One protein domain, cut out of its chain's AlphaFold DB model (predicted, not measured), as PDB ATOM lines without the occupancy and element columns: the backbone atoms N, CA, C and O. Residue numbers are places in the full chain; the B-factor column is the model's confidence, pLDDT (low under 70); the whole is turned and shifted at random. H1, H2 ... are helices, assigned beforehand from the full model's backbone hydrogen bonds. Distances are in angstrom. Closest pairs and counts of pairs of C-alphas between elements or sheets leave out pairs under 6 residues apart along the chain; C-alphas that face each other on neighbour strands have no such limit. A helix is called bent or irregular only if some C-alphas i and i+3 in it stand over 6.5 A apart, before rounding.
ATOM      1  N   SER A  61      31.543 -37.659  11.716       73.94
ATOM      2  CA  SER A  61      31.755 -36.671  10.668       73.94
ATOM      3  C   SER A  61      31.579 -35.244  11.212       73.94
ATOM      4  O   SER A  61      30.964 -35.000  12.254       73.94
ATOM      5  N   ARG A  62      32.096 -34.249  10.478       80.00
ATOM      6  CA  ARG A  62      31.936 -32.825  10.837       80.00
ATOM      7  C   ARG A  62      30.468 -32.398  10.958       80.00
ATOM      8  O   ARG A  62      30.183 -31.461  11.700       80.00
ATOM      9  N   LEU A  63      29.565 -33.041  10.216       72.50
ATOM     10  CA  LEU A  63      28.135 -32.733  10.222       72.50
ATOM     11  C   LEU A  63      27.430 -33.388  11.408       72.50
ATOM     12  O   LEU A  63      26.729 -32.697  12.139       72.50
ATOM     13  N   GLU A  64      27.696 -34.668  11.663       62.34
ATOM     14  CA  GLU A  64      27.190 -35.377  12.846       62.34
ATOM     15  C   GLU A  64      27.605 -34.666  14.134       62.34
ATOM     16  O   GLU A  64      26.773 -34.414  15.000       62.34
ATOM     17  N   LYS A  65      28.863 -34.221  14.221       75.81
ATOM     18  CA  LYS A  65      29.349 -33.451  15.372       75.81
ATOM     19  C   LYS A  65      28.588 -32.137  15.576       75.81
ATOM     20  O   LYS A  65      28.387 -31.728  16.713       75.81
ATOM     21  N   LYS A  66      28.156 -31.466  14.502       74.12
ATOM     22  CA  LYS A  66      27.312 -30.264  14.618       74.12
ATOM     23  C   LYS A  66      25.920 -30.608  15.147       74.12
ATOM     24  O   LYS A  66      25.428 -29.884  15.997       74.12
ATOM     25  N   ILE A  67      25.336 -31.714  14.685       70.62
ATOM     26  CA  ILE A  67      24.015 -32.181  15.129       70.62
ATOM     27  C   ILE A  67      24.054 -32.557  16.616       70.62
ATOM     28  O   ILE A  67      23.224 -32.076  17.381       70.62
ATOM     29  N   PHE A  68      25.049 -33.339  17.044       71.25
ATOM     30  CA  PHE A  68      25.187 -33.732  18.448       71.25
ATOM     31  C   PHE A  68      25.480 -32.552  19.363       71.25
ATOM     32  O   PHE A  68      24.866 -32.451  20.412       71.25
ATOM     33  N   ASN A  69      26.336 -31.615  18.948       68.81
ATOM     34  CA  ASN A  69      26.594 -30.418  19.745       68.81
ATOM     35  C   ASN A  69      25.342 -29.549  19.927       68.81
ATOM     36  O   ASN A  69      25.207 -28.883  20.948       68.81
ATOM     37  N   GLU A  70      24.454 -29.498  18.931       70.50
ATOM     38  CA  GLU A  70      23.237 -28.692  19.016       70.50
ATOM     39  C   GLU A  70      22.143 -29.392  19.843       70.50
ATOM     40  O   GLU A  70      21.424 -28.711  20.571       70.50
ATOM     41  N   LEU A  71      22.102 -30.732  19.826       69.19
ATOM     42  CA  LEU A  71      21.299 -31.554  20.743       69.19
ATOM     43  C   LEU A  71      21.803 -31.463  22.195       69.19
ATOM     44  O   LEU A  71      21.026 -31.159  23.097       69.19
ATOM     45  N   ASP A  72      23.109 -31.622  22.423       67.19
ATOM     46  CA  ASP A  72      23.732 -31.465  23.747       67.19
ATOM     47  C   ASP A  72      23.550 -30.041  24.291       67.19
ATOM     48  O   ASP A  72      23.451 -29.839  25.501       67.19
ATOM     49  N   TYR A  73      23.484 -29.028  23.420       64.44
ATOM     50  CA  TYR A  73      23.200 -27.651  23.823       64.44
ATOM     51  C   TYR A  73      21.766 -27.481  24.348       64.44
ATOM     52  O   TYR A  73      21.551 -26.703  25.279       64.44
ATOM     53  N   GLU A  74      20.792 -28.211  23.801       63.88
ATOM     54  CA  GLU A  74      19.417 -28.227  24.312       63.88
ATOM     55  C   GLU A  74      19.358 -28.859  25.713       63.88
ATOM     56  O   GLU A  74      18.789 -28.266  26.637       63.88
ATOM     57  N   ASP A  75      20.053 -29.981  25.913       65.31
ATOM     58  CA  ASP A  75      20.169 -30.638  27.221       65.31
ATOM     59  C   ASP A  75      20.966 -29.800  28.236       65.31
ATOM     60  O   ASP A  75      20.607 -29.727  29.416       65.31
ATOM     61  N   PHE A  76      21.998 -29.081  27.789       63.69
ATOM     62  CA  PHE A  76      22.761 -28.139  28.612       63.69
ATOM     63  C   PHE A  76      21.915 -26.942  29.064       63.69
ATOM     64  O   PHE A  76      22.016 -26.505  30.217       63.69
ATOM     65  N   LEU A  77      21.072 -26.405  28.179       64.06
ATOM     66  CA  LEU A  77      20.146 -25.323  28.510       64.06
ATOM     67  C   LEU A  77      19.053 -25.784  29.481       64.06
ATOM     68  O   LEU A  77      18.658 -25.010  30.352       64.06
ATOM     69  N   LYS A  78      18.598 -27.034  29.359       62.75
ATOM     70  CA  LYS A  78      17.595 -27.643  30.242       62.75
ATOM     71  C   LYS A  78      18.153 -27.971  31.633       62.75
ATOM     72  O   LYS A  78      17.447 -27.799  32.626       62.75
ATOM     73  N   ASN A  79      19.414 -28.399  31.717       64.56
ATOM     74  CA  ASN A  79      20.070 -28.746  32.983       64.56
ATOM     75  C   ASN A  79      20.633 -27.540  33.752       64.56
ATOM     76  O   ASN A  79      20.789 -27.614  34.972       64.56
ATOM     77  N   ASN A  80      20.895 -26.406  33.092       63.25
ATOM     78  CA  ASN A  80      21.245 -25.166  33.784       63.25
ATOM     79  C   ASN A  80      19.990 -24.481  34.339       63.25
ATOM     80  O   ASN A  80      19.435 -23.553  33.750       63.25
ATOM     81  N   ARG A  81      19.583 -24.928  35.533       55.44
ATOM     82  CA  ARG A  81      18.417 -24.472  36.318       55.44
ATOM     83  C   ARG A  81      18.354 -22.947  36.564       55.44
ATOM     84  O   ARG A  81      17.335 -22.445  37.026       55.44
ATOM     85  N   THR A  82      19.428 -22.217  36.258       61.75
ATOM     86  CA  THR A  82      19.568 -20.757  36.386       61.75
ATOM     87  C   THR A  82      18.873 -19.977  35.265       61.75
ATOM     88  O   THR A  82      18.518 -18.813  35.453       61.75
ATOM     89  N   ILE A  83      18.651 -20.584  34.094       65.25
ATOM     90  CA  ILE A  83      17.870 -19.952  33.026       65.25
ATOM     91  C   ILE A  83      16.398 -20.192  33.351       65.25
ATOM     92  O   ILE A  83      15.930 -21.326  33.323       65.25
ATOM     93  N   SER A  84      15.653 -19.131  33.670       68.50
ATOM     94  CA  SER A  84      14.221 -19.285  33.933       68.50
ATOM     95  C   SER A  84      13.536 -19.921  32.720       68.50
ATOM     96  O   SER A  84      13.789 -19.535  31.575       68.50
ATOM     97  N   ASP A  85      12.642 -20.881  32.966       69.44
ATOM     98  CA  ASP A  85      11.917 -21.634  31.930       69.44
ATOM     99  C   ASP A  85      11.248 -20.699  30.894       69.44
ATOM    100  O   ASP A  85      11.151 -20.985  29.699       69.44
ATOM    101  N   LYS A  86      10.881 -19.487  31.331       75.19
ATOM    102  CA  LYS A  86      10.322 -18.420  30.494       75.19
ATOM    103  C   LYS A  86      11.327 -17.836  29.493       75.19
ATOM    104  O   LYS A  86      10.941 -17.563  28.356       75.19
ATOM    105  N   LEU A  87      12.588 -17.624  29.884       75.31
ATOM    106  CA  LEU A  87      13.661 -17.172  28.987       75.31
ATOM    107  C   LEU A  87      14.106 -18.295  28.049       75.31
ATOM    108  O   LEU A  87      14.226 -18.052  26.848       75.31
ATOM    109  N   TYR A  88      14.246 -19.515  28.573       70.12
ATOM    110  CA  TYR A  88      14.533 -20.719  27.790       70.12
ATOM    111  C   TYR A  88      13.513 -20.905  26.655       70.12
ATOM    112  O   TYR A  88      13.886 -20.898  25.478       70.12
ATOM    113  N   LYS A  89      12.211 -20.919  26.978       71.69
ATOM    114  CA  LYS A  89      11.124 -21.006  25.986       71.69
ATOM    115  C   LYS A  89      11.148 -19.856  24.977       71.69
ATOM    116  O   LYS A  89      10.828 -20.063  23.808       71.69
ATOM    117  N   LYS A  90      11.552 -18.646  25.382       75.94
ATOM    118  CA  LYS A  90      11.670 -17.484  24.479       75.94
ATOM    119  C   LYS A  90      12.818 -17.643  23.483       75.94
ATOM    120  O   LYS A  90      12.645 -17.314  22.310       75.94
ATOM    121  N   ILE A  91      13.966 -18.141  23.945       71.31
ATOM    122  CA  ILE A  91      15.161 -18.382  23.124       71.31
ATOM    123  C   ILE A  91      14.897 -19.543  22.162       71.31
ATOM    124  O   ILE A  91      15.071 -19.368  20.957       71.31
ATOM    125  N   MET A  92      14.371 -20.666  22.657       70.81
ATOM    126  CA  MET A  92      13.959 -21.811  21.838       70.81
ATOM    127  C   MET A  92      12.913 -21.416  20.791       70.81
ATOM    128  O   MET A  92      13.086 -21.695  19.610       70.81
ATOM    129  N   ARG A  93      11.869 -20.662  21.160       68.88
ATOM    130  CA  ARG A  93      10.852 -20.201  20.198       68.88
ATOM    131  C   ARG A  93      11.420 -19.248  19.137       68.88
ATOM    132  O   ARG A  93      11.004 -19.326  17.983       68.88
ATOM    133  N   LYS A  94      12.377 -18.377  19.487       67.88
ATOM    134  CA  LYS A  94      13.045 -17.477  18.524       67.88
ATOM    135  C   LYS A  94      14.018 -18.208  17.593       67.88
ATOM    136  O   LYS A  94      14.132 -17.821  16.433       67.88
ATOM    137  N   LYS A  95      14.733 -19.217  18.096       65.06
ATOM    138  CA  LYS A  95      15.827 -19.898  17.380       65.06
ATOM    139  C   LYS A  95      15.337 -21.154  16.642       65.06
ATOM    140  O   LYS A  95      15.611 -21.293  15.450       65.06
ATOM    141  N   CYS A  96      14.546 -22.002  17.304       59.94
ATOM    142  CA  CYS A  96      14.045 -23.274  16.768       59.94
ATOM    143  C   CYS A  96      12.770 -23.166  15.935       59.94
ATOM    144  O   CYS A  96      12.574 -23.988  15.043       59.94
ATOM    145  N   GLY A  97      11.946 -22.131  16.142       62.97
ATOM    146  CA  GLY A  97      10.644 -22.014  15.471       62.97
ATOM    147  C   GLY A  97      10.702 -22.043  13.937       62.97
ATOM    148  O   GLY A  97       9.760 -22.508  13.311       62.97
ATOM    149  N   LYS A  98      11.809 -21.590  13.325       58.53
ATOM    150  CA  LYS A  98      12.006 -21.653  11.864       58.53
ATOM    151  C   LYS A  98      13.158 -22.559  11.435       58.53
ATOM    152  O   LYS A  98      13.001 -23.296  10.466       58.53
ATOM    153  N   ARG A  99      14.294 -22.542  12.150       65.19
ATOM    154  CA  ARG A  99      15.513 -23.263  11.726       65.19
ATOM    155  C   ARG A  99      15.398 -24.780  11.813       65.19
ATOM    156  O   ARG A  99      15.992 -25.455  10.985       65.19
ATOM    157  N   PHE A 100      14.616 -25.294  12.759       63.09
ATOM    158  CA  PHE A 100      14.409 -26.735  12.911       63.09
ATOM    159  C   PHE A 100      13.125 -27.221  12.247       63.09
ATOM    160  O   PHE A 100      13.066 -28.373  11.835       63.09
ATOM    161  N   SER A 101      12.141 -26.337  12.051       66.19
ATOM    162  CA  SER A 101      10.875 -26.700  11.404       66.19
ATOM    163  C   SER A 101      11.075 -27.295  10.008       66.19
ATOM    164  O   SER A 101      10.480 -28.315   9.693       66.19
ATOM    165  N   LEU A 102      11.962 -26.705   9.200       72.56
ATOM    166  CA  LEU A 102      12.184 -27.128   7.822       72.56
ATOM    167  C   LEU A 102      12.924 -28.473   7.714       72.56
ATOM    168  O   LEU A 102      12.391 -29.355   7.047       72.56
ATOM    169  N   PRO A 103      14.100 -28.683   8.346       79.12
ATOM    170  CA  PRO A 103      14.780 -29.976   8.279       79.12
ATOM    171  C   PRO A 103      13.979 -31.096   8.950       79.12
ATOM    172  O   PRO A 103      13.978 -32.214   8.441       79.12
ATOM    173  N   LEU A 104      13.253 -30.806  10.036       75.88
ATOM    174  CA  LEU A 104      12.396 -31.792  10.693       75.88
ATOM    175  C   LEU A 104      11.203 -32.180   9.810       75.88
ATOM    176  O   LEU A 104      10.926 -33.363   9.653       75.88
ATOM    177  N   LEU A 105      10.548 -31.205   9.170       78.31
ATOM    178  CA  LEU A 105       9.450 -31.460   8.236       78.31
ATOM    179  C   LEU A 105       9.922 -32.248   7.008       78.31
ATOM    180  O   LEU A 105       9.258 -33.198   6.604       78.31
ATOM    181  N   LEU A 106      11.087 -31.906   6.449       79.31
ATOM    182  CA  LEU A 106      11.709 -32.656   5.351       79.31
ATOM    183  C   LEU A 106      11.977 -34.114   5.739       79.31
ATOM    184  O   LEU A 106      11.660 -35.022   4.972       79.31
ATOM    185  N   LEU A 107      12.516 -34.340   6.940       80.81
ATOM    186  CA  LEU A 107      12.757 -35.681   7.464       80.81
ATOM    187  C   LEU A 107      11.445 -36.455   7.661       80.81
ATOM    188  O   LEU A 107      11.366 -37.621   7.282       80.81
ATOM    189  N   SER A 108      10.403 -35.811   8.193       74.25
ATOM    190  CA  SER A 108       9.080 -36.424   8.342       74.25
ATOM    191  C   SER A 108       8.481 -36.838   6.998       74.25
ATOM    192  O   SER A 108       7.997 -37.960   6.876       74.25
ATOM    193  N   VAL A 109       8.556 -35.985   5.973       82.50
ATOM    194  CA  VAL A 109       8.065 -36.317   4.623       82.50
ATOM    195  C   VAL A 109       8.844 -37.491   4.022       82.50
ATOM    196  O   VAL A 109       8.241 -38.381   3.423       82.50
ATOM    197  N   LEU A 110      10.166 -37.535   4.213       81.19
ATOM    198  CA  LEU A 110      11.005 -38.649   3.760       81.19
ATOM    199  C   LEU A 110      10.641 -39.968   4.448       81.19
ATOM    200  O   LEU A 110      10.521 -40.987   3.773       81.19
ATOM    201  N   LEU A 111      10.430 -39.954   5.765       80.50
ATOM    202  CA  LEU A 111      10.035 -41.146   6.517       80.50
ATOM    203  C   LEU A 111       8.661 -41.658   6.085       80.50
ATOM    204  O   LEU A 111       8.512 -42.849   5.828       80.50
ATOM    205  N   VAL A 112       7.678 -40.763   5.942       82.19
ATOM    206  CA  VAL A 112       6.345 -41.125   5.436       82.19
ATOM    207  C   VAL A 112       6.448 -41.722   4.038       82.19
ATOM    208  O   VAL A 112       5.836 -42.748   3.770       82.19
ATOM    209  N   SER A 113       7.267 -41.133   3.167       81.06
ATOM    210  CA  SER A 113       7.475 -41.638   1.809       81.06
ATOM    211  C   SER A 113       8.140 -43.015   1.780       81.06
ATOM    212  O   SER A 113       7.754 -43.849   0.971       81.06
ATOM    213  N   LEU A 114       9.101 -43.265   2.674       78.69
ATOM    214  CA  LEU A 114       9.793 -44.551   2.796       78.69
ATOM    215  C   LEU A 114       8.863 -45.641   3.338       78.69
ATOM    216  O   LEU A 114       8.906 -46.779   2.877       78.69
ATOM    217  N   ILE A 115       7.988 -45.287   4.279       79.38
ATOM    218  CA  ILE A 115       6.930 -46.183   4.754       79.38
ATOM    219  C   ILE A 115       5.950 -46.473   3.611       79.38
ATOM    220  O   ILE A 115       5.629 -47.627   3.376       79.38
ATOM    221  N   LEU A 116       5.536 -45.463   2.842       78.44
ATOM    222  CA  LEU A 116       4.638 -45.642   1.695       78.44
ATOM    223  C   LEU A 116       5.259 -46.509   0.585       78.44
ATOM    224  O   LEU A 116       4.565 -47.322  -0.028       78.44
ATOM    225  N   ASP A 117       6.568 -46.365   0.359       75.69
ATOM    226  CA  ASP A 117       7.361 -47.252  -0.496       75.69
ATOM    227  C   ASP A 117       7.305 -48.697   0.001       75.69
ATOM    228  O   ASP A 117       7.049 -49.602  -0.789       75.69
ATOM    229  N   LEU A 118       7.506 -48.915   1.302       69.75
ATOM    230  CA  LEU A 118       7.545 -50.252   1.892       69.75
ATOM    231  C   LEU A 118       6.158 -50.914   1.951       69.75
ATOM    232  O   LEU A 118       6.049 -52.121   1.769       69.75
ATOM    233  N   SER A 119       5.109 -50.131   2.210       70.44
ATOM    234  CA  SER A 119       3.747 -50.628   2.434       70.44
ATOM    235  C   SER A 119       2.948 -50.800   1.146       70.44
ATOM    236  O   SER A 119       2.242 -51.790   0.984       70.44
ATOM    237  N   TRP A 120       3.012 -49.820   0.242       59.19
ATOM    238  CA  TRP A 120       2.182 -49.793  -0.968       59.19
ATOM    239  C   TRP A 120       2.986 -50.150  -2.219       59.19
ATOM    240  O   TRP A 120       2.409 -50.432  -3.264       59.19
ATOM    241  N   GLY A 121       4.321 -50.112  -2.144       65.50
ATOM    242  CA  GLY A 121       5.162 -50.204  -3.331       65.50
ATOM    243  C   GLY A 121       4.939 -49.026  -4.281       65.50
ATOM    244  O   GLY A 121       5.087 -49.206  -5.479       65.50
ATOM    245  N   PHE A 122       4.526 -47.853  -3.784       61.88
ATOM    246  CA  PHE A 122       4.213 -46.639  -4.565       61.88
ATOM    247  C   PHE A 122       4.884 -45.374  -3.998       61.88
ATOM    248  O   PHE A 122       4.399 -44.263  -4.207       61.88
ATOM    249  N   GLY A 123       5.970 -45.498  -3.242       70.81
ATOM    250  CA  GLY A 123       6.644 -44.320  -2.707       70.81
ATOM    251  C   GLY A 123       7.675 -43.724  -3.675       70.81
ATOM    252  O   GLY A 123       7.680 -43.960  -4.892       70.81
ATOM    253  N   LEU A 124       8.551 -42.897  -3.107       75.06
ATOM    254  CA  LEU A 124       9.549 -42.125  -3.841       75.06
ATOM    255  C   LEU A 124      10.499 -43.013  -4.647       75.06
ATOM    256  O   LEU A 124      10.882 -42.626  -5.751       75.06
ATOM    257  N   VAL A 125      10.871 -44.188  -4.143       76.88
ATOM    258  CA  VAL A 125      11.804 -45.092  -4.830       76.88
ATOM    259  C   VAL A 125      11.198 -45.603  -6.134       76.88
ATOM    260  O   VAL A 125      11.868 -45.548  -7.170       76.88
ATOM    261  N   ARG A 126       9.927 -46.026  -6.128       74.06
ATOM    262  CA  ARG A 126       9.259 -46.459  -7.365       74.06
ATOM    263  C   ARG A 126       9.052 -45.301  -8.334       74.06
ATOM    264  O   ARG A 126       9.348 -45.458  -9.515       74.06
ATOM    265  N   GLY A 127       8.618 -44.136  -7.849       78.50
ATOM    266  CA  GLY A 127       8.456 -42.952  -8.700       78.50
ATOM    267  C   GLY A 127       9.766 -42.535  -9.383       78.50
ATOM    268  O   GLY A 127       9.785 -42.222 -10.575       78.50
ATOM    269  N   LEU A 128      10.888 -42.599  -8.659       80.50
ATOM    270  CA  LEU A 128      12.220 -42.345  -9.217       80.50
ATOM    271  C   LEU A 128      12.646 -43.431 -10.213       80.50
ATOM    272  O   LEU A 128      13.218 -43.109 -11.256       80.50
ATOM    273  N   TYR A 129      12.352 -44.699  -9.929       80.75
ATOM    274  CA  TYR A 129      12.646 -45.815 -10.826       80.75
ATOM    275  C   TYR A 129      11.867 -45.711 -12.146       80.75
ATOM    276  O   TYR A 129      12.463 -45.794 -13.224       80.75
ATOM    277  N   GLU A 130      10.566 -45.427 -12.080       79.62
ATOM    278  CA  GLU A 130       9.728 -45.182 -13.258       79.62
ATOM    279  C   GLU A 130      10.222 -43.966 -14.047       79.62
ATOM    280  O   GLU A 130      10.337 -44.029 -15.271       79.62
ATOM    281  N   PHE A 131      10.622 -42.884 -13.373       83.50
ATOM    282  CA  PHE A 131      11.190 -41.712 -14.040       83.50
ATOM    283  C   PHE A 131      12.495 -42.031 -14.787       83.50
ATOM    284  O   PHE A 131      12.694 -41.574 -15.918       83.50
ATOM    285  N   ILE A 132      13.379 -42.839 -14.192       83.88
ATOM    286  CA  ILE A 132      14.619 -43.299 -14.835       83.88
ATOM    287  C   ILE A 132      14.298 -44.165 -16.059       83.88
ATOM    288  O   ILE A 132      14.887 -43.946 -17.124       83.88
ATOM    289  N   ILE A 133      13.347 -45.098 -15.945       83.56
ATOM    290  CA  ILE A 133      12.903 -45.944 -17.061       83.56
ATOM    291  C   ILE A 133      12.302 -45.092 -18.178       83.56
ATOM    292  O   ILE A 133      12.728 -45.219 -19.323       83.56
ATOM    293  N   ILE A 134      11.382 -44.179 -17.867       83.44
ATOM    294  CA  ILE A 134      10.752 -43.288 -18.848       83.44
ATOM    295  C   ILE A 134      11.810 -42.436 -19.548       83.44
ATOM    296  O   ILE A 134      11.787 -42.312 -20.772       83.44
ATOM    297  N   LYS A 135      12.778 -41.879 -18.812       83.00
ATOM    298  CA  LYS A 135      13.872 -41.087 -19.395       83.00
ATOM    299  C   LYS A 135      14.751 -41.932 -20.323       83.00
ATOM    300  O   LYS A 135      15.106 -41.473 -21.411       83.00
ATOM    301  N   LYS A 136      15.060 -43.172 -19.932       83.25
ATOM    302  CA  LYS A 136      15.816 -44.130 -20.753       83.25
ATOM    303  C   LYS A 136      15.034 -44.531 -22.008       83.25
ATOM    304  O   LYS A 136      15.589 -44.483 -23.101       83.25
ATOM    305  N   LEU A 137      13.737 -44.814 -21.883       73.56
ATOM    306  CA  LEU A 137      12.831 -45.104 -22.997       73.56
ATOM    307  C   LEU A 137      12.672 -43.912 -23.942       73.56
ATOM    308  O   LEU A 137      12.620 -44.100 -25.150       73.56
ATOM    309  N   LYS A 138      12.637 -42.681 -23.425       79.19
ATOM    310  CA  LYS A 138      12.577 -41.459 -24.241       79.19
ATOM    311  C   LYS A 138      13.858 -41.269 -25.061       79.19
ATOM    312  O   LYS A 138      13.782 -40.867 -26.218       79.19
ATOM    313  N   ASN A 139      15.011 -41.628 -24.493       71.50
ATOM    314  CA  ASN A 139      16.289 -41.661 -25.209       71.50
ATOM    315  C   ASN A 139      16.359 -42.797 -26.246       71.50
ATOM    316  O   ASN A 139      16.913 -42.588 -27.319       71.50
ATOM    317  N   LEU A 140      15.767 -43.963 -25.966       65.62
ATOM    318  CA  LEU A 140      15.701 -45.095 -26.901       65.62
ATOM    319  C   LEU A 140      14.677 -44.884 -28.029       65.62
ATOM    320  O   LEU A 140      14.965 -45.224 -29.168       65.62
ATOM    321  N   LYS A 141      13.528 -44.244 -27.768       61.12
ATOM    322  CA  LYS A 141      12.547 -43.822 -28.796       61.12
ATOM    323  C   LYS A 141      13.113 -42.788 -29.766       61.12
ATOM    324  O   LYS A 141      12.638 -42.680 -30.887       61.12
ATOM    325  N   LYS A 142      14.126 -42.031 -29.343       62.25
ATOM    326  CA  LYS A 142      14.900 -41.160 -30.235       62.25
ATOM    327  C   LYS A 142      15.816 -41.967 -31.177       62.25
ATOM    328  O   LYS A 142      16.326 -41.398 -32.133       62.25
ATOM    329  N   LEU A 143      16.024 -43.260 -30.902       56.38
ATOM    330  CA  LEU A 143      16.986 -44.141 -31.570       56.38
ATOM    331  C   LEU A 143      16.369 -45.353 -32.303       56.38
ATOM    332  O   LEU A 143      17.022 -45.877 -33.196       56.38
ATOM    333  N   SER A 144      15.162 -45.821 -31.954       53.66
ATOM    334  CA  SER A 144      14.577 -47.069 -32.485       53.66
ATOM    335  C   SER A 144      13.237 -46.860 -33.198       53.66
ATOM    336  O   SER A 144      12.388 -46.086 -32.753       53.66
TER     337      SER A 144
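What this domain is: This is residues 61 to 144 of the 181 residues of an uncharacterized protein of Plasmodium malariae (UniProt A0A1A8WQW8). The model is an open zigzag of four helices: H1 and H2 fold back as a loose U, H3 leads away from it, and H4 turns off at a corner near H3's end. Residues 128 to 144 stick out. The printed part has 84 residues, 71 of them in four named helices, in the order H1, H2, H3, H4, with no named strand; the class is all helix, and the whole is extended, with a radius of gyration of the C-alphas of 21.7 A and spans of 73 by 29 by 21 A.

Where its parts are: Find C-alpha 62 at (31.936, -32.825, 10.837), where H1, residues 62 to 79, begins its 25.5 A. Next come H2, residues 85 to 99, 20.6 A, and H3, residues 101 to 120, 27.6 A. H4, residues 124 to 141, 25.2 A, ends at C-alpha 141, (12.547, -43.822, -28.796).

How they stand to each other: H1 and H2 are close but not clearly touching, the closest C-alphas, Leu 77 and Tyr 88, 7.3 A apart; they run opposite ways at a shallow tilt of 23 degrees. H2 is only just irregular: C-alphas 95 and 98 are 6.9 A apart. H2 and H3 meet only through their link. H3, with residues 113 to 117 alone, touches residues 124 to 126 of H4, about perpendicular at 75 degrees; the closest C-alphas, Ser 113 and Leu 124, are 6.0 A apart. H1 is apart from H3 and H4, and H2 from H4. Every O i to N i+4 pair is within hydrogen-bond range in H1, H3 and H4; in H2, 9 of 11.

The domain as a whole: The C-alphas of Thr 82 and Ser 144, the two farthest apart, are 73.9 A apart. The printed part has no cut, and its three links are tight. Mean pLDDT of the printed part is 71.5; 35 residues are under 70, among them 71 to 85 and 93 to 101.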